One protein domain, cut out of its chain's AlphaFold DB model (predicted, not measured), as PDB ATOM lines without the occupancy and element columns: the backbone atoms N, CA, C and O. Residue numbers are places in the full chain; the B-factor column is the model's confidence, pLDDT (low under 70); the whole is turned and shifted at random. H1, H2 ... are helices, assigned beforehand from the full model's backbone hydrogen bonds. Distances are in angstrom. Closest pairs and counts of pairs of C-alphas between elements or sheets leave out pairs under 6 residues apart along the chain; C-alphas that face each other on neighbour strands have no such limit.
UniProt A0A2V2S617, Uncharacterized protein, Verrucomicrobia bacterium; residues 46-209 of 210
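Overview. This is residues 46 to 209 of the 210 residues of an uncharacterized protein of Verrucomicrobia bacterium (UniProt A0A2V2S617). The long helix H6, the shorter H7 and the long H5 stand side by side as a loose layer with H7 in the middle, and H1 crosses one face of it, over H5 and as far as H6, with H3 side by side with H1 and its first residues, 94 to 97, near one end of H7. The short H4 packs on H5, the very short H2 is near one end of H3, and residues 111 to 116 stick out as a loop. The printed part has 164 residues with seven named helices, H1 to H7 in order along the chain, no named strand, and the class all helix. It is compact, with a radius of gyration of the C-alphas of 15.9 A and spans of 50 by 43 by 27 A.

Arrangement. The longest helix is H6, residues 163 to 187. It forms a helical hairpin with H7, residues 198 to 208: they touch, closest at the C-alphas of Thr 170 and Cys 207, 5.6 A, at a shallow tilt of 27 degrees, opposite ways. H7 touches H5, residues 137 to 158, closest at the C-alphas of Ser 149 and Gly 202, 4.1 A; they run the same way at a steep tilt of 37 degrees, only just past shallow. H5 and H6 are only just apart, their closest C-alphas 8.1 A from each other. H1, residues 46 to 61, touches residues 148 to 155 of H5 about perpendicular, at 79 degrees, with the C-alphas of Ala 53 and Val 152 closest at 5.1 A. H1 touches H6 with residue 46 alone, the C-alphas of Ala 46 and Met 173 being closest at 5.5 A. H3, residues 94 to 105, touches H1 at a shallow tilt of 32 degrees, only just short of steep, the same way; the C-alphas of Phe 51 and Pro 96 are closest at 4.7 A. H4, residues 126 to 132, touches residues 139 to 144 of H5, closest at the C-alphas of Leu 132 and Arg 140, 4.4 A. H2, residues 65 to 68, only just touches H3, with 3 pairs of C-alphas within 8 A, closest at Asn 65 and Arg 105, 6.2 A. Every O i to N i+4 pair is within hydrogen-bond range in H1, H3, H4, H5, H6 and H7; H2 is too short for such a pair.

Along the chain. H6 measures 36.0 A from first to last C-alpha, H5 31.8 A, H1 21.9 A, H3 16.3 A and H7 15.2 A. C-alpha 46 of H1 is at (-22.590, -48.286, -39.373), C-alpha 163 of H6 at (-16.059, -48.467, -25.008), and C-alpha 208 of H7 at (-10.005, -45.207, -34.852).

Size, cuts and confidence. The C-alphas of Lys 114 and Thr 189 are the two farthest apart, 53.2 A. The printed part has no cut. The links H2 to H3 and H3 to H4 are long, with 25 and 20 residues. The mean pLDDT of the printed part is 90.3; residues 183 to 194 and residue 209 are under 70.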
ATOM      1  N   ALA A  46     -23.620 -49.019 -38.641       93.06
ATOM      2  CA  ALA A  46     -22.590 -48.286 -39.373       93.06
ATOM      3  C   ALA A  46     -23.164 -47.437 -40.521       93.06
ATOM      4  O   ALA A  46     -22.840 -46.255 -40.624       93.06
ATOM      5  N   SER A  47     -24.051 -47.990 -41.355       93.69
ATOM      6  CA  SER A  47     -24.650 -47.235 -42.464       93.69
ATOM      7  C   SER A  47     -25.535 -46.086 -41.973       93.69
ATOM      8  O   SER A  47     -25.457 -44.985 -42.515       93.69
ATOM      9  N   GLN A  48     -26.334 -46.314 -40.926       95.12
ATOM     10  CA  GLN A  48     -27.137 -45.258 -40.301       95.12
ATOM     11  C   GLN A  48     -26.251 -44.168 -39.686       95.12
ATOM     12  O   GLN A  48     -26.515 -42.985 -39.889       95.12
ATOM     13  N   LEU A  49     -25.174 -44.551 -38.992       96.12
ATOM     14  CA  LEU A  49     -24.188 -43.620 -38.447       96.12
ATOM     15  C   LEU A  49     -23.612 -42.726 -39.549       96.12
ATOM     16  O   LEU A  49     -23.646 -41.511 -39.395       96.12
ATOM     17  N   VAL A  50     -23.133 -43.296 -40.660       97.75
ATOM     18  CA  VAL A  50     -22.596 -42.493 -41.773       97.75
ATOM     19  C   VAL A  50     -23.658 -41.544 -42.324       97.75
ATOM     20  O   VAL A  50     -23.376 -40.361 -42.491       97.75
ATOM     21  N   PHE A  51     -24.877 -42.030 -42.571       97.94
ATOM     22  CA  PHE A  51     -25.959 -41.204 -43.104       97.94
ATOM     23  C   PHE A  51     -26.243 -39.989 -42.208       97.94
ATOM     24  O   PHE A  51     -26.203 -38.853 -42.679       97.94
ATOM     25  N   PHE A  52     -26.479 -40.214 -40.911       98.00
ATOM     26  CA  PHE A  52     -26.789 -39.131 -39.978       98.00
ATOM     27  C   PHE A  52     -25.596 -38.212 -39.742       98.00
ATOM     28  O   PHE A  52     -25.776 -37.000 -39.712       98.00
ATOM     29  N   ALA A  53     -24.382 -38.755 -39.637       98.38
ATOM     30  CA  ALA A  53     -23.177 -37.950 -39.489       98.38
ATOM     31  C   ALA A  53     -23.009 -36.967 -40.652       98.38
ATOM     32  O   ALA A  53     -22.801 -35.778 -40.426       98.38
ATOM     33  N   VAL A  54     -23.138 -37.450 -41.891       98.62
ATOM     34  CA  VAL A  54     -23.014 -36.610 -43.088       98.62
ATOM     35  C   VAL A  54     -24.136 -35.580 -43.141       98.62
ATOM     36  O   VAL A  54     -23.861 -34.400 -43.337       98.62
ATOM     37  N   LEU A  55     -25.388 -35.988 -42.919       98.31
ATOM     38  CA  LEU A  55     -26.529 -35.075 -42.966       98.31
ATOM     39  C   LEU A  55     -26.423 -33.958 -41.913       98.31
ATOM     40  O   LEU A  55     -26.589 -32.783 -42.238       98.31
ATOM     41  N   GLU A  56     -26.116 -34.310 -40.665       98.00
ATOM     42  CA  GLU A  56     -25.934 -33.347 -39.574       98.00
ATOM     43  C   GLU A  56     -24.730 -32.438 -39.828       98.00
ATOM     44  O   GLU A  56     -24.810 -31.228 -39.609       98.00
ATOM     45  N   GLY A  57     -23.634 -32.999 -40.345       98.19
ATOM     46  CA  GLY A  57     -22.444 -32.249 -40.725       98.19
ATOM     47  C   GLY A  57     -22.720 -31.201 -41.797       98.19
ATOM     48  O   GLY A  57     -22.289 -30.059 -41.654       98.19
ATOM     49  N   LEU A  58     -23.501 -31.554 -42.820       98.38
ATOM     50  CA  LEU A  58     -23.895 -30.639 -43.892       98.38
ATOM     51  C   LEU A  58     -24.693 -29.439 -43.366       98.38
ATOM     52  O   LEU A  58     -24.388 -28.297 -43.715       98.38
ATOM     53  N   TYR A  59     -25.673 -29.687 -42.493       97.50
ATOM     54  CA  TYR A  59     -26.484 -28.634 -41.876       97.50
ATOM     55  C   TYR A  59     -25.686 -27.751 -40.917       97.50
ATOM     56  O   TYR A  59     -25.803 -26.524 -40.963       97.50
ATOM     57  N   ARG A  60     -24.873 -28.362 -40.048       96.44
ATOM     58  CA  ARG A  60     -24.069 -27.632 -39.065       96.44
ATOM     59  C   ARG A  60     -23.008 -26.767 -39.730       96.44
ATOM     60  O   ARG A  60     -22.771 -25.656 -39.273       96.44
ATOM     61  N   ASP A  61     -22.373 -27.271 -40.782       97.50
ATOM     62  CA  ASP A  61     -21.317 -26.541 -41.476       97.50
ATOM     63  C   ASP A  61     -21.893 -25.557 -42.505       97.50
ATOM     64  O   ASP A  61     -21.171 -24.695 -42.988       97.50
ATOM     65  N   GLY A  62     -23.191 -25.617 -42.820       96.44
ATOM     66  CA  GLY A  62     -23.816 -24.639 -43.709       96.44
ATOM     67  C   GLY A  62     -23.464 -24.848 -45.177       96.44
ATOM     68  O   GLY A  62     -23.297 -23.882 -45.919       96.44
ATOM     69  N   VAL A  63     -23.265 -26.097 -45.603       97.44
ATOM     70  CA  VAL A  63     -22.690 -26.384 -46.924       97.44
ATOM     71  C   VAL A  63     -23.622 -25.899 -48.032       97.44
ATOM     72  O   VAL A  63     -24.811 -26.222 -48.052       97.44
ATOM     73  N   THR A  64     -23.085 -25.117 -48.969       95.50
ATOM     74  CA  THR A  64     -23.865 -24.542 -50.072       95.50
ATOM     75  C   THR A  64     -24.181 -25.592 -51.134       95.50
ATOM     76  O   THR A  64     -23.430 -26.550 -51.314       95.50
ATOM     77  N   ASN A  65     -25.251 -25.396 -51.913       95.00
ATOM     78  CA  ASN A  65     -25.556 -26.291 -53.038       95.00
ATOM     79  C   ASN A  65     -24.411 -26.353 -54.057       95.00
ATOM     80  O   ASN A  65     -24.100 -27.433 -54.542       95.00
ATOM     81  N   SER A  66     -23.728 -25.231 -54.313       95.12
ATOM     82  CA  SER A  66     -22.563 -25.211 -55.202       95.12
ATOM     83  C   SER A  66     -21.392 -26.037 -54.682       95.12
ATOM     84  O   SER A  66     -20.664 -26.607 -55.485       95.12
ATOM     85  N   ASP A  67     -21.195 -26.111 -53.364       97.00
ATOM     86  CA  ASP A  67     -20.131 -26.933 -52.788       97.00
ATOM     87  C   ASP A  67     -20.537 -28.418 -52.747       97.00
ATOM     88  O   ASP A  67     -19.700 -29.289 -52.969       97.00
ATOM     89  N   VAL A  68     -21.826 -28.720 -52.545       97.25
ATOM     90  CA  VAL A  68     -22.366 -30.086 -52.674       97.25
ATOM     91  C   VAL A  68     -22.211 -30.608 -54.105       97.25
ATOM     92  O   VAL A  68     -21.803 -31.754 -54.291       97.25
ATOM     93  N   ASP A  69     -22.460 -29.765 -55.107       96.69
ATOM     94  CA  ASP A  69     -22.333 -30.113 -56.528       96.69
ATOM     95  C   ASP A  69     -20.872 -30.425 -56.932       96.69
ATOM     96  O   ASP A  69     -20.644 -31.093 -57.938       96.69
ATOM     97  N   LEU A  70     -19.868 -30.024 -56.134       96.38
ATOM     98  CA  LEU A  70     -18.469 -30.454 -56.318       96.38
ATOM     99  C   LEU A  70     -18.219 -31.899 -55.853       96.38
ATOM    100  O   LEU A  70     -17.220 -32.501 -56.240       96.38
ATOM    101  N   ILE A  71     -19.099 -32.453 -55.015       96.81
ATOM    102  CA  ILE A  71     -18.987 -33.806 -54.452       96.81
ATOM    103  C   ILE A  71     -19.926 -34.771 -55.187       96.81
ATOM    104  O   ILE A  71     -19.516 -35.869 -55.563       96.81
ATOM    105  N   ILE A  72     -21.178 -34.366 -55.402       96.25
ATOM    106  CA  ILE A  72     -22.205 -35.116 -56.136       96.25
ATOM    107  C   ILE A  72     -22.691 -34.283 -57.331       96.25
ATOM    108  O   ILE A  72     -23.744 -33.648 -57.250       96.25
ATOM    109  N   PRO A  73     -21.932 -34.251 -58.441       93.88
ATOM    110  CA  PRO A  73     -22.234 -33.382 -59.566       93.88
ATOM    111  C   PRO A  73     -23.633 -33.650 -60.132       93.88
ATOM    112  O   PRO A  73     -24.075 -34.807 -60.175       93.88
ATOM    113  N   PRO A  74     -24.336 -32.607 -60.599       92.56
ATOM    114  CA  PRO A  74     -25.633 -32.777 -61.230       92.56
ATOM    115  C   PRO A  74     -25.489 -33.583 -62.527       92.56
ATOM    116  O   PRO A  74     -24.509 -33.466 -63.265       92.56
ATOM    117  N   SER A  75     -26.478 -34.424 -62.810       89.56
ATOM    118  CA  SER A  75     -26.614 -35.093 -64.101       89.56
ATOM    119  C   SER A  75     -27.262 -34.161 -65.136       89.56
ATOM    120  O   SER A  75     -27.604 -33.016 -64.838       89.56
ATOM    121  N   THR A  76     -27.471 -34.648 -66.361       86.38
ATOM    122  CA  THR A  76     -28.077 -33.869 -67.456       86.38
ATOM    123  C   THR A  76     -29.486 -33.360 -67.149       86.38
ATOM    124  O   THR A  76     -29.896 -32.350 -67.711       86.38
ATOM    125  N   ASN A  77     -30.223 -34.021 -66.252       86.38
ATOM    126  CA  ASN A  77     -31.557 -33.597 -65.815       86.38
ATOM    127  C   ASN A  77     -31.540 -32.748 -64.527       86.38
ATOM    128  O   ASN A  77     -32.593 -32.491 -63.950       86.38
ATOM    129  N   GLY A  78     -30.357 -32.356 -64.040       83.00
ATOM    130  CA  GLY A  78     -30.182 -31.577 -62.812       83.00
ATOM    131  C   GLY A  78     -30.223 -32.386 -61.511       83.00
ATOM    132  O   GLY A  78     -29.870 -31.847 -60.465       83.00
ATOM    133  N   ALA A  79     -30.593 -33.671 -61.541       86.25
ATOM    134  CA  ALA A  79     -30.569 -34.518 -60.350       86.25
ATOM    135  C   ALA A  79     -29.122 -34.886 -59.958       86.25
ATOM    136  O   ALA A  79     -28.317 -35.170 -60.852       86.25
ATOM    137  N   PRO A  80     -28.790 -34.956 -58.655       90.25
ATOM    138  CA  PRO A  80     -27.507 -35.447 -58.166       90.25
ATOM    139  C   PRO A  80     -27.128 -36.802 -58.747       90.25
ATOM    140  O   PRO A  80     -27.898 -37.765 -58.670       90.25
ATOM    141  N   ARG A  81     -25.920 -36.890 -59.297       91.31
ATOM    142  CA  ARG A  81     -25.385 -38.116 -59.880       91.31
ATOM    143  C   ARG A  81     -24.392 -38.766 -58.932       91.31
ATOM    144  O   ARG A  81     -23.564 -38.097 -58.317       91.31
ATOM    145  N   PHE A  82     -24.427 -40.091 -58.884       88.31
ATOM    146  CA  PHE A  82     -23.364 -40.867 -58.265       88.31
ATOM    147  C   PHE A  82     -22.047 -40.649 -59.020       88.31
ATOM    148  O   PHE A  82     -21.968 -40.920 -60.222       88.31
ATOM    149  N   ASP A  83     -21.016 -40.179 -58.320       88.56
ATOM    150  CA  ASP A  83     -19.697 -39.966 -58.907       88.56
ATOM    151  C   ASP A  83     -18.724 -41.084 -58.506       88.56
ATOM    152  O   ASP A  83     -18.326 -41.154 -57.336       88.56
ATOM    153  N   PRO A  84     -18.297 -41.955 -59.443       85.75
ATOM    154  CA  PRO A  84     -17.296 -42.979 -59.156       85.75
ATOM    155  C   PRO A  84     -15.932 -42.388 -58.762       85.75
ATOM    156  O   PRO A  84     -15.064 -43.115 -58.277       85.75
ATOM    157  N   GLU A  85     -15.713 -41.078 -58.936       86.88
ATOM    158  CA  GLU A  85     -14.537 -40.414 -58.390       86.88
ATOM    159  C   GLU A  85     -14.555 -40.323 -56.853       86.88
ATOM    160  O   GLU A  85     -13.500 -40.405 -56.215       86.88
ATOM    161  N   HIS A  86     -15.723 -40.160 -56.243       91.00
ATOM    162  CA  HIS A  86     -15.838 -39.928 -54.801       91.00
ATOM    163  C   HIS A  86     -16.407 -41.140 -54.058       91.00
ATOM    164  O   HIS A  86     -16.096 -41.345 -52.883       91.00
ATOM    165  N   PHE A  87     -17.186 -41.979 -54.747       91.81
ATOM    166  CA  PHE A  87     -17.984 -43.037 -54.141       91.81
ATOM    167  C   PHE A  87     -17.748 -44.410 -54.787       91.81
ATOM    168  O   PHE A  87     -17.358 -44.531 -55.946       91.81
ATOM    169  N   VAL A  88     -18.062 -45.473 -54.039       89.38
ATOM    170  CA  VAL A  88     -18.023 -46.869 -54.508       89.38
ATOM    171  C   VAL A  88     -19.439 -47.450 -54.547       89.38
ATOM    172  O   VAL A  88     -20.096 -47.543 -53.510       89.38
ATOM    173  N   TYR A  89     -19.905 -47.837 -55.741       78.56
ATOM    174  CA  TYR A  89     -21.316 -48.134 -56.058       78.56
ATOM    175  C   TYR A  89     -21.970 -49.203 -55.158       78.56
ATOM    176  O   TYR A  89     -23.149 -49.104 -54.833       78.56
ATOM    177  N   ALA A  90     -21.198 -50.181 -54.680       82.31
ATOM    178  CA  ALA A  90     -21.678 -51.262 -53.812       82.31
ATOM    179  C   ALA A  90     -21.175 -51.164 -52.359       82.31
ATOM    180  O   ALA A  90     -21.286 -52.123 -51.592       82.31
ATOM    181  N   CYS A  91     -20.565 -50.043 -51.966       89.12
ATOM    182  CA  CYS A  91     -20.021 -49.908 -50.622       89.12
ATOM    183  C   CYS A  91     -21.111 -49.486 -49.619       89.12
ATOM    184  O   CYS A  91     -21.723 -48.427 -49.798       89.12
ATOM    185  N   PRO A  92     -21.290 -50.231 -48.510       91.38
ATOM    186  CA  PRO A  92     -22.298 -49.925 -47.490       91.38
ATOM    187  C   PRO A  92     -22.006 -48.652 -46.679       91.38
ATOM    188  O   PRO A  92     -22.867 -48.223 -45.917       91.38
ATOM    189  N   LEU A  93     -20.820 -48.047 -46.836       93.94
ATOM    190  CA  LEU A  93     -20.472 -46.737 -46.270       93.94
ATOM    191  C   LEU A  93     -20.640 -45.601 -47.292       93.94
ATOM    192  O   LEU A  93     -21.045 -44.502 -46.935       93.94
ATOM    193  N   CYS A  94     -20.362 -45.854 -48.576       94.56
ATOM    194  CA  CYS A  94     -20.509 -44.832 -49.621       94.56
ATOM    195  C   CYS A  94     -21.969 -44.520 -49.918       94.56
ATOM    196  O   CYS A  94     -22.320 -43.357 -50.085       94.56
ATOM    197  N   HIS A  95     -22.809 -45.551 -49.988       93.25
ATOM    198  CA  HIS A  95     -24.220 -45.391 -50.312       93.25
ATOM    199  C   HIS A  95     -24.971 -44.489 -49.308       93.25
ATOM    200  O   HIS A  95     -25.572 -43.517 -49.756       93.25
ATOM    201  N   PRO A  96     -24.902 -44.703 -47.974       96.12
ATOM    202  CA  PRO A  96     -25.532 -43.787 -47.017       96.12
ATOM    203  C   PRO A  96     -24.987 -42.358 -47.094       96.12
ATOM    204  O   PRO A  96     -25.759 -41.413 -46.968       96.12
ATOM    205  N   ALA A  97     -23.684 -42.169 -47.327       97.69
ATOM    206  CA  ALA A  97     -23.127 -40.828 -47.498       97.69
ATOM    207  C   ALA A  97     -23.694 -40.139 -48.749       97.69
ATOM    208  O   ALA A  97     -24.127 -38.993 -48.673       97.69
ATOM    209  N   PHE A  98     -23.731 -40.845 -49.884       96.94
ATOM    210  CA  PHE A  98     -24.328 -40.344 -51.123       96.94
ATOM    211  C   PHE A  98     -25.798 -39.964 -50.922       96.94
ATOM    212  O   PHE A  98     -26.204 -38.875 -51.314       96.94
ATOM    213  N   GLU A  99     -26.578 -40.820 -50.262       95.94
ATOM    214  CA  GLU A  99     -27.986 -40.547 -49.973       95.94
ATOM    215  C   GLU A  99     -28.170 -39.344 -49.041       95.94
ATOM    216  O   GLU A  99     -29.078 -38.546 -49.262       95.94
ATOM    217  N   ALA A 100     -27.288 -39.144 -48.057       97.75
ATOM    218  CA  ALA A 100     -27.302 -37.952 -47.211       97.75
ATOM    219  C   ALA A 100     -27.013 -36.672 -48.014       97.75
ATOM    220  O   ALA A 100     -27.752 -35.695 -47.892       97.75
ATOM    221  N   PHE A 101     -25.997 -36.685 -48.887       98.19
ATOM    222  CA  PHE A 101     -25.721 -35.574 -49.804       98.19
ATOM    223  C   PHE A 101     -26.900 -35.308 -50.744       98.19
ATOM    224  O   PHE A 101     -27.315 -34.160 -50.908       98.19
ATOM    225  N   ARG A 102     -27.469 -36.362 -51.338       96.50
ATOM    226  CA  ARG A 102     -28.617 -36.280 -52.247       96.50
ATOM    227  C   ARG A 102     -29.833 -35.690 -51.543       96.50
ATOM    228  O   ARG A 102     -30.458 -34.792 -52.101       96.50
ATOM    229  N   LEU A 103     -30.149 -36.154 -50.335       96.31
ATOM    230  CA  LEU A 103     -31.245 -35.625 -49.524       96.31
ATOM    231  C   LEU A 103     -31.013 -34.150 -49.195       96.31
ATOM    232  O   LEU A 103     -31.871 -33.316 -49.469       96.31
ATOM    233  N   TYR A 104     -29.834 -33.817 -48.669       97.06
ATOM    234  CA  TYR A 104     -29.477 -32.445 -48.327       97.06
ATOM    235  C   TYR A 104     -29.548 -31.521 -49.547       97.06
ATOM    236  O   TYR A 104     -30.048 -30.407 -49.449       97.06
ATOM    237  N   ARG A 105     -29.122 -31.973 -50.731       95.56
ATOM    238  CA  ARG A 105     -29.161 -31.173 -51.964       95.56
ATOM    239  C   ARG A 105     -30.575 -30.796 -52.426       95.56
ATOM    240  O   ARG A 105     -30.718 -29.787 -53.120       95.56
ATOM    241  N   HIS A 106     -31.584 -31.583 -52.049       94.06
ATOM    242  CA  HIS A 106     -33.003 -31.337 -52.339       94.06
ATOM    243  C   HIS A 106     -33.760 -30.706 -51.166       94.06
ATOM    244  O   HIS A 106     -34.986 -30.653 -51.200       94.06
ATOM    245  N   ARG A 107     -33.064 -30.268 -50.112       93.62
ATOM    246  CA  ARG A 107     -33.720 -29.640 -48.966       93.62
ATOM    247  C   ARG A 107     -34.473 -28.379 -49.391       93.62
ATOM    248  O   ARG A 107     -33.987 -27.593 -50.208       93.62
ATOM    249  N   ASP A 108     -35.632 -28.184 -48.783       91.12
ATOM    250  CA  ASP A 108     -36.375 -26.942 -48.902       91.12
ATOM    251  C   ASP A 108     -35.738 -25.833 -48.064       91.12
ATOM    252  O   ASP A 108     -34.895 -26.055 -47.189       91.12
ATOM    253  N   ARG A 109     -36.184 -24.605 -48.321       90.38
ATOM    254  CA  ARG A 109     -35.869 -23.476 -47.448       90.38
ATOM    255  C   ARG A 109     -36.544 -23.664 -46.094       90.38
ATOM    256  O   ARG A 109     -37.673 -24.136 -45.996       90.38
ATOM    257  N   ILE A 110     -35.863 -23.213 -45.054       89.25
ATOM    258  CA  ILE A 110     -36.390 -23.167 -43.700       89.25
ATOM    259  C   ILE A 110     -37.357 -21.982 -43.617       89.25
ATOM    260  O   ILE A 110     -36.980 -20.824 -43.810       89.25
ATOM    261  N   PHE A 111     -38.624 -22.284 -43.352       88.38
ATOM    262  CA  PHE A 111     -39.679 -21.285 -43.198       88.38
ATOM    263  C   PHE A 111     -39.665 -20.651 -41.797       88.38
ATOM    264  O   PHE A 111     -39.095 -21.194 -40.854       88.38
ATOM    265  N   GLY A 112     -40.315 -19.491 -41.653       87.19
ATOM    266  CA  GLY A 112     -40.458 -18.800 -40.360       87.19
ATOM    267  C   GLY A 112     -39.272 -17.916 -39.956       87.19
ATOM    268  O   GLY A 112     -39.244 -17.399 -38.842       87.19
ATOM    269  N   LEU A 113     -38.306 -17.708 -40.854       85.75
ATOM    270  CA  LEU A 113     -37.140 -16.849 -40.642       85.75
ATOM    271  C   LEU A 113     -37.283 -15.524 -41.402       85.75
ATOM    272  O   LEU A 113     -37.870 -15.476 -42.481       85.75
ATOM    273  N   LYS A 114     -36.712 -14.440 -40.854       87.81
ATOM    274  CA  LYS A 114     -36.743 -13.101 -41.482       87.81
ATOM    275  C   LYS A 114     -36.013 -13.048 -42.828       87.81
ATOM    276  O   LYS A 114     -36.336 -12.206 -43.657       87.81
ATOM    277  N   ALA A 115     -35.029 -13.920 -43.022       85.62
ATOM    278  CA  ALA A 115     -34.283 -14.063 -44.261       85.62
ATOM    279  C   ALA A 115     -34.382 -15.514 -44.753       85.62
ATOM    280  O   ALA A 115     -34.414 -16.428 -43.923       85.62
ATOM    281  N   PRO A 116     -34.425 -15.742 -46.078       84.38
ATOM    282  CA  PRO A 116     -34.442 -17.088 -46.628       84.38
ATOM    283  C   PRO A 116     -33.124 -17.796 -46.302       84.38
ATOM    284  O   PRO A 116     -32.056 -17.348 -46.712       84.38
ATOM    285  N   MET A 117     -33.211 -18.914 -45.586       88.25
ATOM    286  CA  MET A 117     -32.080 -19.796 -45.293       88.25
ATOM    287  C   MET A 117     -32.481 -21.233 -45.613       88.25
ATOM    288  O   MET A 117     -33.643 -21.596 -45.458       88.25
ATOM    289  N   ASP A 118     -31.542 -22.052 -46.069       88.88
ATOM    290  CA  ASP A 118     -31.746 -23.491 -46.292       88.88
ATOM    291  C   ASP A 118     -30.802 -24.350 -45.433       88.88
ATOM    292  O   ASP A 118     -30.765 -25.570 -45.558       88.88
ATOM    293  N   THR A 119     -30.024 -23.720 -44.553       91.12
ATOM    294  CA  THR A 119     -29.034 -24.364 -43.689       91.12
ATOM    295  C   THR A 119     -28.727 -23.481 -42.472       91.12
ATOM    296  O   THR A 119     -29.266 -22.376 -42.372       91.12
ATOM    297  N   PHE A 120     -27.904 -23.961 -41.534       88.94
ATOM    298  CA  PHE A 120     -27.656 -23.289 -40.246       88.94
ATOM    299  C   PHE A 120     -26.214 -22.805 -40.046       88.94
ATOM    300  O   PHE A 120     -25.979 -21.920 -39.226       88.94
ATOM    301  N   GLY A 121     -25.250 -23.398 -40.751       92.56
ATOM    302  CA  GLY A 121     -23.831 -23.106 -40.560       92.56
ATOM    303  C   GLY A 121     -23.282 -21.915 -41.350       92.56
ATOM    304  O   GLY A 121     -23.960 -21.372 -42.222       92.56
ATOM    305  N   PRO A 122     -22.016 -21.538 -41.087       93.94
ATOM    306  CA  PRO A 122     -21.347 -20.405 -41.731       93.94
ATOM    307  C   PRO A 122     -20.877 -20.684 -43.170       93.94
ATOM    308  O   PRO A 122     -20.415 -19.768 -43.849       93.94
ATOM    309  N   GLY A 123     -20.965 -21.930 -43.636       96.00
ATOM    310  CA  GLY A 123     -20.348 -22.401 -44.871       96.00
ATOM    311  C   GLY A 123     -19.028 -23.133 -44.620       96.00
ATOM    312  O   GLY A 123     -18.441 -23.075 -43.538       96.00
ATOM    313  N   LEU A 124     -18.552 -23.836 -45.652       97.00
ATOM    314  CA  LEU A 124     -17.246 -24.498 -45.616       97.00
ATOM    315  C   LEU A 124     -16.107 -23.481 -45.497       97.00
ATOM    316  O   LEU A 124     -16.178 -22.398 -46.081       97.00
ATOM    317  N   ASP A 125     -15.036 -23.871 -44.804       95.69
ATOM    318  CA  ASP A 125     -13.810 -23.083 -44.761       95.69
ATOM    319  C   ASP A 125     -13.171 -22.961 -46.156       95.69
ATOM    320  O   ASP A 125     -13.289 -23.851 -47.009       95.69
ATOM    321  N   ASP A 126     -12.491 -21.839 -46.400       96.38
ATOM    322  CA  ASP A 126     -11.968 -21.512 -47.730       96.38
ATOM    323  C   ASP A 126     -10.896 -22.500 -48.210       96.38
ATOM    324  O   ASP A 126     -10.789 -22.757 -49.411       96.38
ATOM    325  N   ASN A 127     -10.140 -23.109 -47.292       97.31
ATOM    326  CA  ASN A 127      -9.144 -24.119 -47.633       97.31
ATOM    327  C   ASN A 127      -9.813 -25.391 -48.177       97.31
ATOM    328  O   ASN A 127      -9.462 -25.852 -49.264       97.31
ATOM    329  N   ILE A 128     -10.823 -25.922 -47.484       98.00
ATOM    330  CA  ILE A 128     -11.614 -27.061 -47.962       98.00
ATOM    331  C   ILE A 128     -12.296 -26.720 -49.287       98.00
ATOM    332  O   ILE A 128     -12.226 -27.515 -50.227       98.00
ATOM    333  N   ARG A 129     -12.896 -25.529 -49.417       97.50
ATOM    334  CA  ARG A 129     -13.538 -25.107 -50.672       97.50
ATOM    335  C   ARG A 129     -12.537 -25.049 -51.831       97.50
ATOM    336  O   ARG A 129     -12.843 -25.521 -52.926       97.50
ATOM    337  N   SER A 130     -11.341 -24.513 -51.595       97.75
ATOM    338  CA  SER A 130     -10.261 -24.467 -52.586       97.75
ATOM    339  C   SER A 130      -9.827 -25.872 -53.013       97.75
ATOM    340  O   SER A 130      -9.671 -26.142 -54.203       97.75
ATOM    341  N   GLN A 131      -9.690 -26.801 -52.066       97.88
ATOM    342  CA  GLN A 131      -9.327 -28.187 -52.365       97.88
ATOM    343  C   GLN A 131     -10.420 -28.924 -53.153       97.88
ATOM    344  O   GLN A 131     -10.097 -29.646 -54.095       97.88
ATOM    345  N   LEU A 132     -11.703 -28.708 -52.838       97.38
ATOM    346  CA  LEU A 132     -12.828 -29.273 -53.597       97.38
ATOM    347  C   LEU A 132     -12.886 -28.757 -55.045       97.38
ATOM    348  O   LEU A 132     -13.299 -29.488 -55.941       97.38
ATOM    349  N   ARG A 133     -12.447 -27.518 -55.289       97.12
ATOM    350  CA  ARG A 133     -12.379 -26.907 -56.631       97.12
ATOM    351  C   ARG A 133     -11.085 -27.223 -57.379       97.12
ATOM    352  O   ARG A 133     -10.954 -26.864 -58.548       97.12
ATOM    353  N   SER A 134     -10.126 -27.871 -56.722       97.00
ATOM    354  CA  SER A 134      -8.831 -28.189 -57.310       97.00
ATOM    355  C   SER A 134      -8.997 -29.077 -58.545       97.00
ATOM    356  O   SER A 134      -9.781 -30.031 -58.503       97.00
ATOM    357  N   PRO A 135      -8.226 -28.856 -59.626       94.75
ATOM    358  CA  PRO A 135      -8.198 -29.782 -60.754       94.75
ATOM    359  C   PRO A 135      -7.602 -31.142 -60.363       94.75
ATOM    360  O   PRO A 135      -7.892 -32.136 -61.026       94.75
ATOM    361  N   ASN A 136      -6.831 -31.215 -59.270       93.81
ATOM    362  CA  ASN A 136      -6.234 -32.452 -58.780       93.81
ATOM    363  C   ASN A 136      -7.279 -33.343 -58.062       93.81
ATOM    364  O   ASN A 136      -7.734 -32.979 -56.972       93.81
ATOM    365  N   PRO A 137      -7.589 -34.545 -58.591       91.31
ATOM    366  CA  PRO A 137      -8.513 -35.492 -57.960       91.31
ATOM    367  C   PRO A 137      -8.125 -35.896 -56.532       91.31
ATOM    368  O   PRO A 137      -8.988 -36.168 -55.701       91.31
ATOM    369  N   GLU A 138      -6.830 -35.971 -56.217       92.00
ATOM    370  CA  GLU A 138      -6.368 -36.315 -54.866       92.00
ATOM    371  C   GLU A 138      -6.678 -35.213 -53.859       92.00
ATOM    372  O   GLU A 138      -7.093 -35.507 -52.740       92.00
ATOM    373  N   SER A 139      -6.542 -33.951 -54.275       95.50
ATOM    374  CA  SER A 139      -6.875 -32.797 -53.441       95.50
ATOM    375  C   SER A 139      -8.369 -32.773 -53.118       95.50
ATOM    376  O   SER A 139      -8.729 -32.645 -51.949       95.50
ATOM    377  N   ARG A 140      -9.229 -33.014 -54.117       95.81
ATOM    378  CA  ARG A 140     -10.681 -33.130 -53.911       95.81
ATOM    379  C   ARG A 140     -11.030 -34.263 -52.954       95.81
ATOM    380  O   ARG A 140     -11.739 -34.054 -51.972       95.81
ATOM    381  N   ARG A 141     -10.475 -35.460 -53.186       94.62
ATOM    382  CA  ARG A 141     -10.693 -36.615 -52.301       94.62
ATOM    383  C   ARG A 141     -10.227 -36.336 -50.877       94.62
ATOM    384  O   ARG A 141     -10.937 -36.701 -49.946       94.62
ATOM    385  N   LYS A 142      -9.088 -35.667 -50.688       95.69
ATOM    386  CA  LYS A 142      -8.591 -35.347 -49.346       95.69
ATOM    387  C   LYS A 142      -9.509 -34.378 -48.602       95.69
ATOM    388  O   LYS A 142      -9.740 -34.568 -47.406       95.69
ATOM    389  N   ALA A 143     -10.068 -33.390 -49.298       97.75
ATOM    390  CA  ALA A 143     -11.062 -32.490 -48.724       97.75
ATOM    391  C   ALA A 143     -12.319 -33.250 -48.281       97.75
ATOM    392  O   ALA A 143     -12.759 -33.102 -47.143       97.75
ATOM    393  N   ILE A 144     -12.843 -34.133 -49.139       98.00
ATOM    394  CA  ILE A 144     -14.003 -34.979 -48.815       98.00
ATOM    395  C   ILE A 144     -13.694 -35.889 -47.619       98.00
ATOM    396  O   ILE A 144     -14.476 -35.941 -46.679       98.00
ATOM    397  N   GLU A 145     -12.547 -36.568 -47.606       97.38
ATOM    398  CA  GLU A 145     -12.115 -37.421 -46.489       97.38
ATOM    399  C   GLU A 145     -12.060 -36.637 -45.171       97.38
ATOM    400  O   GLU A 145     -12.538 -37.117 -44.144       97.38
ATOM    401  N   THR A 146     -11.523 -35.414 -45.210       97.56
ATOM    402  CA  THR A 146     -11.424 -34.526 -44.043       97.56
ATOM    403  C   THR A 146     -12.806 -34.159 -43.504       97.56
ATOM    404  O   THR A 146     -13.037 -34.254 -42.298       97.56
ATOM    405  N   LEU A 147     -13.741 -33.801 -44.390       98.38
ATOM    406  CA  LEU A 147     -15.126 -33.499 -44.026       98.38
ATOM    407  C   LEU A 147     -15.824 -34.710 -43.404       98.38
ATOM    408  O   LEU A 147     -16.335 -34.620 -42.289       98.38
ATOM    409  N   ILE A 148     -15.787 -35.858 -44.084       98.38
ATOM    410  CA  ILE A 148     -16.424 -37.091 -43.610       98.38
ATOM    411  C   ILE A 148     -15.838 -37.526 -42.265       98.38
ATOM    412  O   ILE A 148     -16.594 -37.856 -41.355       98.38
ATOM    413  N   SER A 149     -14.511 -37.490 -42.114       97.88
ATOM    414  CA  SER A 149     -13.840 -37.834 -40.857       97.88
ATOM    415  C   SER A 149     -14.320 -36.950 -39.706       97.88
ATOM    416  O   SER A 149     -14.757 -37.457 -38.674       97.88
ATOM    417  N   ARG A 150     -14.336 -35.625 -39.911       97.81
ATOM    418  CA  ARG A 150     -14.816 -34.661 -38.913       97.81
ATOM    419  C   ARG A 150     -16.269 -34.932 -38.520       97.81
ATOM    420  O   ARG A 150     -16.574 -35.037 -37.334       97.81
ATOM    421  N   TRP A 151     -17.155 -35.075 -39.504       98.50
ATOM    422  CA  TRP A 151     -18.586 -35.276 -39.272       98.50
ATOM    423  C   TRP A 151     -18.890 -36.591 -38.554       98.50
ATOM    424  O   TRP A 151     -19.686 -36.612 -37.615       98.50
ATOM    425  N   VAL A 152     -18.223 -37.681 -38.944       98.19
ATOM    426  CA  VAL A 152     -18.378 -38.986 -38.289       98.19
ATOM    427  C   VAL A 152     -17.819 -38.962 -36.869       98.19
ATOM    428  O   VAL A 152     -18.483 -39.466 -35.963       98.19
ATOM    429  N   ALA A 153     -16.658 -38.340 -36.640       97.06
ATOM    430  CA  ALA A 153     -16.081 -38.203 -35.303       97.06
ATOM    431  C   ALA A 153     -17.035 -37.464 -34.352       97.06
ATOM    432  O   ALA A 153     -17.358 -37.972 -33.280       97.06
ATOM    433  N   GLN A 154     -17.579 -36.329 -34.786       96.81
ATOM    434  CA  GLN A 154     -18.522 -35.549 -33.981       96.81
ATOM    435  C   GLN A 154     -19.820 -36.314 -33.709       96.81
ATOM    436  O   GLN A 154     -20.357 -36.253 -32.604       96.81
ATOM    437  N   ARG A 155     -20.335 -37.074 -34.682       96.69
ATOM    438  CA  ARG A 155     -21.521 -37.904 -34.446       96.69
ATOM    439  C   ARG A 155     -21.245 -38.994 -33.414       96.69
ATOM    440  O   ARG A 155     -22.075 -39.222 -32.539       96.69
ATOM    441  N   LEU A 156     -20.082 -39.638 -33.486       95.69
ATOM    442  CA  LEU A 156     -19.660 -40.638 -32.505       95.69
ATOM    443  C   LEU A 156     -19.541 -40.050 -31.091       95.69
ATOM    444  O   LEU A 156     -19.916 -40.719 -30.131       95.69
ATOM    445  N   GLU A 157     -19.057 -38.814 -30.957       95.00
ATOM    446  CA  GLU A 157     -19.023 -38.093 -29.677       95.00
ATOM    447  C   GLU A 157     -20.435 -37.838 -29.131       95.00
ATOM    448  O   GLU A 157     -20.712 -38.109 -27.961       95.00
ATOM    449  N   LEU A 158     -21.360 -37.389 -29.985       95.06
ATOM    450  CA  LEU A 158     -22.751 -37.126 -29.601       95.06
ATOM    451  C   LEU A 158     -23.512 -38.387 -29.177       95.06
ATOM    452  O   LEU A 158     -24.414 -38.303 -28.347       95.06
ATOM    453  N   MET A 159     -23.144 -39.553 -29.711       94.75
ATOM    454  CA  MET A 159     -23.771 -40.827 -29.354       94.75
ATOM    455  C   MET A 159     -23.422 -41.313 -27.942       94.75
ATOM    456  O   MET A 159     -24.129 -42.180 -27.438       94.75
ATOM    457  N   ARG A 160     -22.363 -40.779 -27.306       93.50
ATOM    458  CA  ARG A 160     -21.941 -41.135 -25.932       93.50
ATOM    459  C   ARG A 160     -21.851 -42.649 -25.688       93.50
ATOM    460  O   ARG A 160     -22.276 -43.146 -24.649       93.50
ATOM    461  N   LEU A 161     -21.312 -43.364 -26.671       92.56
ATOM    462  CA  LEU A 161     -21.188 -44.821 -26.653       92.56
ATOM    463  C   LEU A 161     -20.268 -45.300 -25.528       92.56
ATOM    464  O   LEU A 161     -19.252 -44.658 -25.239       92.56
ATOM    465  N   THR A 162     -20.559 -46.474 -24.969       94.81
ATOM    466  CA  THR A 162     -19.582 -47.165 -24.118       94.81
ATOM    467  C   THR A 162     -18.360 -47.605 -24.943       94.81
ATOM    468  O   THR A 162     -18.426 -47.675 -26.180       94.81
ATOM    469  N   PRO A 163     -17.220 -47.924 -24.304       93.25
ATOM    470  CA  PRO A 163     -16.059 -48.467 -25.008       93.25
ATOM    471  C   PRO A 163     -16.379 -49.716 -25.846       93.25
ATOM    472  O   PRO A 163     -15.851 -49.864 -26.950       93.25
ATOM    473  N   GLU A 164     -17.263 -50.583 -25.356       94.00
ATOM    474  CA  GLU A 164     -17.704 -51.810 -26.025       94.00
ATOM    475  C   GLU A 164     -18.540 -51.485 -27.264       94.00
ATOM    476  O   GLU A 164     -18.237 -51.958 -28.358       94.00
ATOM    477  N   GLU A 165     -19.528 -50.599 -27.135       93.75
ATOM    478  CA  GLU A 165     -20.346 -50.163 -28.269       93.75
ATOM    479  C   GLU A 165     -19.514 -49.435 -29.334       93.75
ATOM    480  O   GLU A 165     -19.740 -49.596 -30.538       93.75
ATOM    481  N   ARG A 166     -18.517 -48.649 -28.905       93.25
ATOM    482  CA  ARG A 166     -17.561 -47.991 -29.803       93.25
ATOM    483  C   ARG A 166     -16.697 -49.020 -30.534       93.25
ATOM    484  O   ARG A 166     -16.414 -48.842 -31.721       93.25
ATOM    485  N   ALA A 167     -16.289 -50.098 -29.869       92.94
ATOM    486  CA  ALA A 167     -15.566 -51.191 -30.512       92.94
ATOM    487  C   ALA A 167     -16.454 -51.932 -31.524       92.94
ATOM    488  O   ALA A 167     -16.009 -52.201 -32.642       92.94
ATOM    489  N   ASP A 168     -17.717 -52.194 -31.183       93.75
ATOM    490  CA  ASP A 168     -18.694 -52.843 -32.064       93.75
ATOM    491  C   ASP A 168     -18.916 -52.059 -33.351       93.75
ATOM    492  O   ASP A 168     -18.731 -52.596 -34.446       93.75
ATOM    493  N   ILE A 169     -19.224 -50.765 -33.238       93.44
ATOM    494  CA  ILE A 169     -19.467 -49.932 -34.419       93.44
ATOM    495  C   ILE A 169     -18.201 -49.765 -35.268       93.44
ATOM    496  O   ILE A 169     -18.277 -49.729 -36.495       93.44
ATOM    497  N   THR A 170     -17.018 -49.757 -34.640       93.88
ATOM    498  CA  THR A 170     -15.732 -49.748 -35.356       93.88
ATOM    499  C   THR A 170     -15.530 -51.037 -36.158       93.88
ATOM    500  O   THR A 170     -15.042 -50.983 -37.291       93.88
ATOM    501  N   ARG A 171     -15.927 -52.198 -35.616       94.38
ATOM    502  CA  ARG A 171     -15.889 -53.479 -36.340       94.38
ATOM    503  C   ARG A 171     -16.861 -53.488 -37.518       94.38
ATOM    504  O   ARG A 171     -16.470 -53.913 -38.604       94.38
ATOM    505  N   GLU A 172     -18.081 -52.982 -37.333       93.44
ATOM    506  CA  GLU A 172     -19.056 -52.844 -38.425       93.44
ATOM    507  C   GLU A 172     -18.533 -51.928 -39.544       93.44
ATOM    508  O   GLU A 172     -18.610 -52.281 -40.723       93.44
ATOM    509  N   MET A 173     -17.939 -50.785 -39.188       94.50
ATOM    510  CA  MET A 173     -17.330 -49.851 -40.141       94.50
ATOM    511  C   MET A 173     -16.180 -50.494 -40.923       94.50
ATOM    512  O   MET A 173     -16.127 -50.367 -42.146       94.50
ATOM    513  N   GLU A 174     -15.286 -51.237 -40.261       93.94
ATOM    514  CA  GLU A 174     -14.208 -51.948 -40.961       93.94
ATOM    515  C   GLU A 174     -14.755 -53.022 -41.904       93.94
ATOM    516  O   GLU A 174     -14.255 -53.178 -43.020       93.94
ATOM    517  N   GLN A 175     -15.791 -53.757 -41.493       91.94
ATOM    518  CA  GLN A 175     -16.429 -54.747 -42.356       91.94
ATOM    519  C   GLN A 175     -17.046 -54.084 -43.594       91.94
ATOM    520  O   GLN A 175     -16.826 -54.546 -44.717       91.94
ATOM    521  N   GLY A 176     -17.752 -52.965 -43.412       90.19
ATOM    522  CA  GLY A 176     -18.320 -52.192 -44.512       90.19
ATOM    523  C   GLY A 176     -17.255 -51.638 -45.463       90.19
ATOM    524  O   GLY A 176     -17.408 -51.703 -46.689       90.19
ATOM    525  N   ARG A 177     -16.125 -51.174 -44.916       90.94
ATOM    526  CA  ARG A 177     -14.960 -50.744 -45.695       90.94
ATOM    527  C   ARG A 177     -14.370 -51.895 -46.504       90.94
ATOM    528  O   ARG A 177     -14.168 -51.744 -47.706       90.94
ATOM    529  N   LYS A 178     -14.129 -53.054 -45.882       90.00
ATOM    530  CA  LYS A 178     -13.609 -54.251 -46.564       90.00
ATOM    531  C   LYS A 178     -14.515 -54.688 -47.711       90.00
ATOM    532  O   LYS A 178     -14.007 -54.969 -48.793       90.00
ATOM    533  N   GLN A 179     -15.832 -54.682 -47.504       86.38
ATOM    534  CA  GLN A 179     -16.805 -54.993 -48.552       86.38
ATOM    535  C   GLN A 179     -16.702 -54.012 -49.729       86.38
ATOM    536  O   GLN A 179     -16.591 -54.438 -50.878       86.38
ATOM    537  N   GLY A 180     -16.671 -52.703 -49.454       83.31
ATOM    538  CA  GLY A 180     -16.529 -51.678 -50.491       83.31
ATOM    539  C   GLY A 180     -15.213 -51.784 -51.270       83.31
ATOM    540  O   GLY A 180     -15.211 -51.779 -52.498       83.31
ATOM    541  N   MET A 181     -14.090 -51.940 -50.567       81.50
ATOM    542  CA  MET A 181     -12.768 -52.035 -51.194       81.50
ATOM    543  C   MET A 181     -12.553 -53.365 -51.930       81.50
ATOM    544  O   MET A 181     -11.821 -53.408 -52.916       81.50
ATOM    545  N   GLY A 182     -13.195 -54.449 -51.488       77.38
ATOM    546  CA  GLY A 182     -13.210 -55.724 -52.209       77.38
ATOM    547  C   GLY A 182     -13.892 -55.606 -53.573       77.38
ATOM    548  O   GLY A 182     -13.376 -56.125 -54.561       77.38
ATOM    549  N   ALA A 183     -14.991 -54.848 -53.658       67.19
ATOM    550  CA  ALA A 183     -15.680 -54.580 -54.921       67.19
ATOM    551  C   ALA A 183     -14.814 -53.775 -55.910       67.19
ATOM    552  O   ALA A 183     -14.847 -54.048 -57.108       67.19
ATOM    553  N   LEU A 184     -13.979 -52.847 -55.421       66.06
ATOM    554  CA  LEU A 184     -13.018 -52.117 -56.262       66.06
ATOM    555  C   LEU A 184     -11.930 -53.026 -56.851       66.06
ATOM    556  O   LEU A 184     -11.536 -52.838 -57.998       66.06
ATOM    557  N   LYS A 185     -11.448 -54.016 -56.088       63.56
ATOM    558  CA  LYS A 185     -10.415 -54.957 -56.554       63.56
ATOM    559  C   LYS A 185     -10.937 -55.946 -57.598       63.56
ATOM    560  O   LYS A 185     -10.176 -56.351 -58.468       63.56
ATOM    561  N   ASN A 186     -12.213 -56.315 -57.505       57.38
ATOM    562  CA  ASN A 186     -12.794 -57.399 -58.297       57.38
ATOM    563  C   ASN A 186     -13.670 -56.918 -59.471       57.38
ATOM    564  O   ASN A 186     -14.067 -57.746 -60.284       57.38
ATOM    565  N   GLY A 187     -14.015 -55.624 -59.550       52.53
ATOM    566  CA  GLY A 187     -15.154 -55.157 -60.355       52.53
ATOM    567  C   GLY A 187     -14.915 -54.067 -61.407       52.53
ATOM    568  O   GLY A 187     -15.887 -53.677 -62.045       52.53
ATOM    569  N   LEU A 188     -13.700 -53.547 -61.620       51.78
ATOM    570  CA  LEU A 188     -13.482 -52.471 -62.604       51.78
ATOM    571  C   LEU A 188     -12.233 -52.698 -63.464       51.78
ATOM    572  O   LEU A 188     -11.126 -52.278 -63.132       51.78
ATOM    573  N   THR A 189     -12.433 -53.308 -64.632       45.16
ATOM    574  CA  THR A 189     -11.572 -53.107 -65.798       45.16
ATOM    575  C   THR A 189     -11.814 -51.690 -66.336       45.16
ATOM    576  O   THR A 189     -12.896 -51.361 -66.809       45.16
ATOM    577  N   GLY A 190     -10.811 -50.816 -66.243       45.66
ATOM    578  CA  GLY A 190     -10.742 -49.580 -67.038       45.66
ATOM    579  C   GLY A 190     -11.082 -48.255 -66.343       45.66
ATOM    580  O   GLY A 190     -10.452 -47.256 -66.677       45.66
ATOM    581  N   LEU A 191     -11.967 -48.196 -65.338       47.31
ATOM    582  CA  LEU A 191     -12.195 -46.961 -64.561       47.31
ATOM    583  C   LEU A 191     -11.543 -47.043 -63.174       47.31
ATOM    584  O   LEU A 191     -12.181 -47.297 -62.162       47.31
ATOM    585  N   GLN A 192     -10.235 -46.777 -63.185       51.56
ATOM    586  CA  GLN A 192      -9.391 -46.378 -62.057       51.56
ATOM    587  C   GLN A 192      -9.258 -47.399 -60.911       51.56
ATOM    588  O   GLN A 192     -10.040 -47.417 -59.963       51.56
ATOM    589  N   LEU A 193      -8.145 -48.150 -60.937       54.53
ATOM    590  CA  LEU A 193      -7.542 -48.798 -59.764       54.53
ATOM    591  C   LEU A 193      -7.220 -47.742 -58.686       54.53
ATOM    592  O   LEU A 193      -6.083 -47.298 -58.524       54.53
ATOM    593  N   ARG A 194      -8.227 -47.291 -57.946       65.12
ATOM    594  CA  ARG A 194      -8.050 -46.387 -56.808       65.12
ATOM    595  C   ARG A 194      -7.780 -47.224 -55.569       65.12
ATOM    596  O   ARG A 194      -8.508 -48.165 -55.264       65.12
ATOM    597  N   LYS A 195      -6.707 -46.877 -54.855       70.38
ATOM    598  CA  LYS A 195      -6.305 -47.559 -53.615       70.38
ATOM    599  C   LYS A 195      -7.097 -47.080 -52.395       70.38
ATOM    600  O   LYS A 195      -7.073 -47.760 -51.375       70.38
ATOM    601  N   ASN A 196      -7.773 -45.935 -52.502       81.25
ATOM    602  CA  ASN A 196      -8.463 -45.263 -51.406       81.25
ATOM    603  C   ASN A 196      -9.861 -44.777 -51.812       81.25
ATOM    604  O   ASN A 196     -10.142 -44.545 -52.990       81.25
ATOM    605  N   CYS A 197     -10.732 -44.614 -50.818       90.81
ATOM    606  CA  CYS A 197     -12.063 -44.037 -50.981       90.81
ATOM    607  C   CYS A 197     -12.285 -43.028 -49.848       90.81
ATOM    608  O   CYS A 197     -12.278 -43.432 -48.685       90.81
ATOM    609  N   PRO A 198     -12.527 -41.739 -50.155       94.88
ATOM    610  CA  PRO A 198     -12.549 -40.694 -49.134       94.88
ATOM    611  C   PRO A 198     -13.684 -40.886 -48.122       94.88
ATOM    612  O   PRO A 198     -13.515 -40.581 -46.946       94.88
ATOM    613  N   ILE A 199     -14.815 -41.461 -48.548       96.00
ATOM    614  CA  ILE A 199     -15.929 -41.772 -47.645       96.00
ATOM    615  C   ILE A 199     -15.550 -42.894 -46.678       96.00
ATOM    616  O   ILE A 199     -15.750 -42.774 -45.471       96.00
ATOM    617  N   CYS A 200     -14.995 -43.985 -47.207       94.00
ATOM    618  CA  CYS A 200     -14.581 -45.138 -46.418       94.00
ATOM    619  C   CYS A 200     -13.470 -44.784 -45.432       94.00
ATOM    620  O   CYS A 200     -13.571 -45.110 -44.251       94.00
ATOM    621  N   ASP A 201     -12.417 -44.134 -45.924       94.00
ATOM    622  CA  ASP A 201     -11.230 -43.821 -45.138       94.00
ATOM    623  C   ASP A 201     -11.523 -42.712 -44.122       94.00
ATOM    624  O   ASP A 201     -11.092 -42.826 -42.977       94.00
ATOM    625  N   GLY A 202     -12.351 -41.721 -44.475       95.44
ATOM    626  CA  GLY A 202     -12.838 -40.717 -43.531       95.44
ATOM    627  C   GLY A 202     -13.703 -41.331 -42.426       95.44
ATOM    628  O   GLY A 202     -13.416 -41.153 -41.244       95.44
ATOM    629  N   SER A 203     -14.718 -42.123 -42.791       95.19
ATOM    630  CA  SER A 203     -15.658 -42.703 -41.815       95.19
ATOM    631  C   SER A 203     -14.969 -43.685 -40.868       95.19
ATOM    632  O   SER A 203     -15.141 -43.629 -39.650       95.19
ATOM    633  N   PHE A 204     -14.160 -44.592 -41.419       93.88
ATOM    634  CA  PHE A 204     -13.448 -45.575 -40.615       93.88
ATOM    635  C   PHE A 204     -12.279 -44.957 -39.839       93.88
ATOM    636  O   PHE A 204     -12.043 -45.334 -38.690       93.88
ATOM    637  N   GLY A 205     -11.567 -43.996 -40.435       91.00
ATOM    638  CA  GLY A 205     -10.508 -43.242 -39.769       91.00
ATOM    639  C   GLY A 205     -11.018 -42.579 -38.492       91.00
ATOM    640  O   GLY A 205     -10.445 -42.799 -37.429       91.00
ATOM    641  N   ALA A 206     -12.161 -41.895 -38.562       91.44
ATOM    642  CA  ALA A 206     -12.814 -41.280 -37.405       91.44
ATOM    643  C   ALA A 206     -13.154 -42.270 -36.277       91.44
ATOM    644  O   ALA A 206     -13.087 -41.928 -35.098       91.44
ATOM    645  N   CYS A 207     -13.474 -43.523 -36.609       87.44
ATOM    646  CA  CYS A 207     -13.745 -44.550 -35.598       87.44
ATOM    647  C   CYS A 207     -12.487 -44.954 -34.813       87.44
ATOM    648  O   CYS A 207     -12.599 -45.343 -33.651       87.44
ATOM    649  N   LYS A 208     -11.305 -44.848 -35.438       83.38
ATOM    650  CA  LYS A 208     -10.005 -45.207 -34.852       83.38
ATOM    651  C   LYS A 208      -9.339 -44.089 -34.062       83.38
ATOM    652  O   LYS A 208      -8.509 -44.395 -33.208       83.38
ATOM    653  N   LEU A 209      -9.647 -42.834 -34.376       62.22
ATOM    654  CA  LEU A 209      -9.087 -41.684 -33.674       62.22
ATOM    655  C   LEU A 209      -9.631 -41.667 -32.234       62.22
ATOM    656  O   LEU A 209     -10.847 -41.706 -32.020       62.22
TER     657      LEU A 209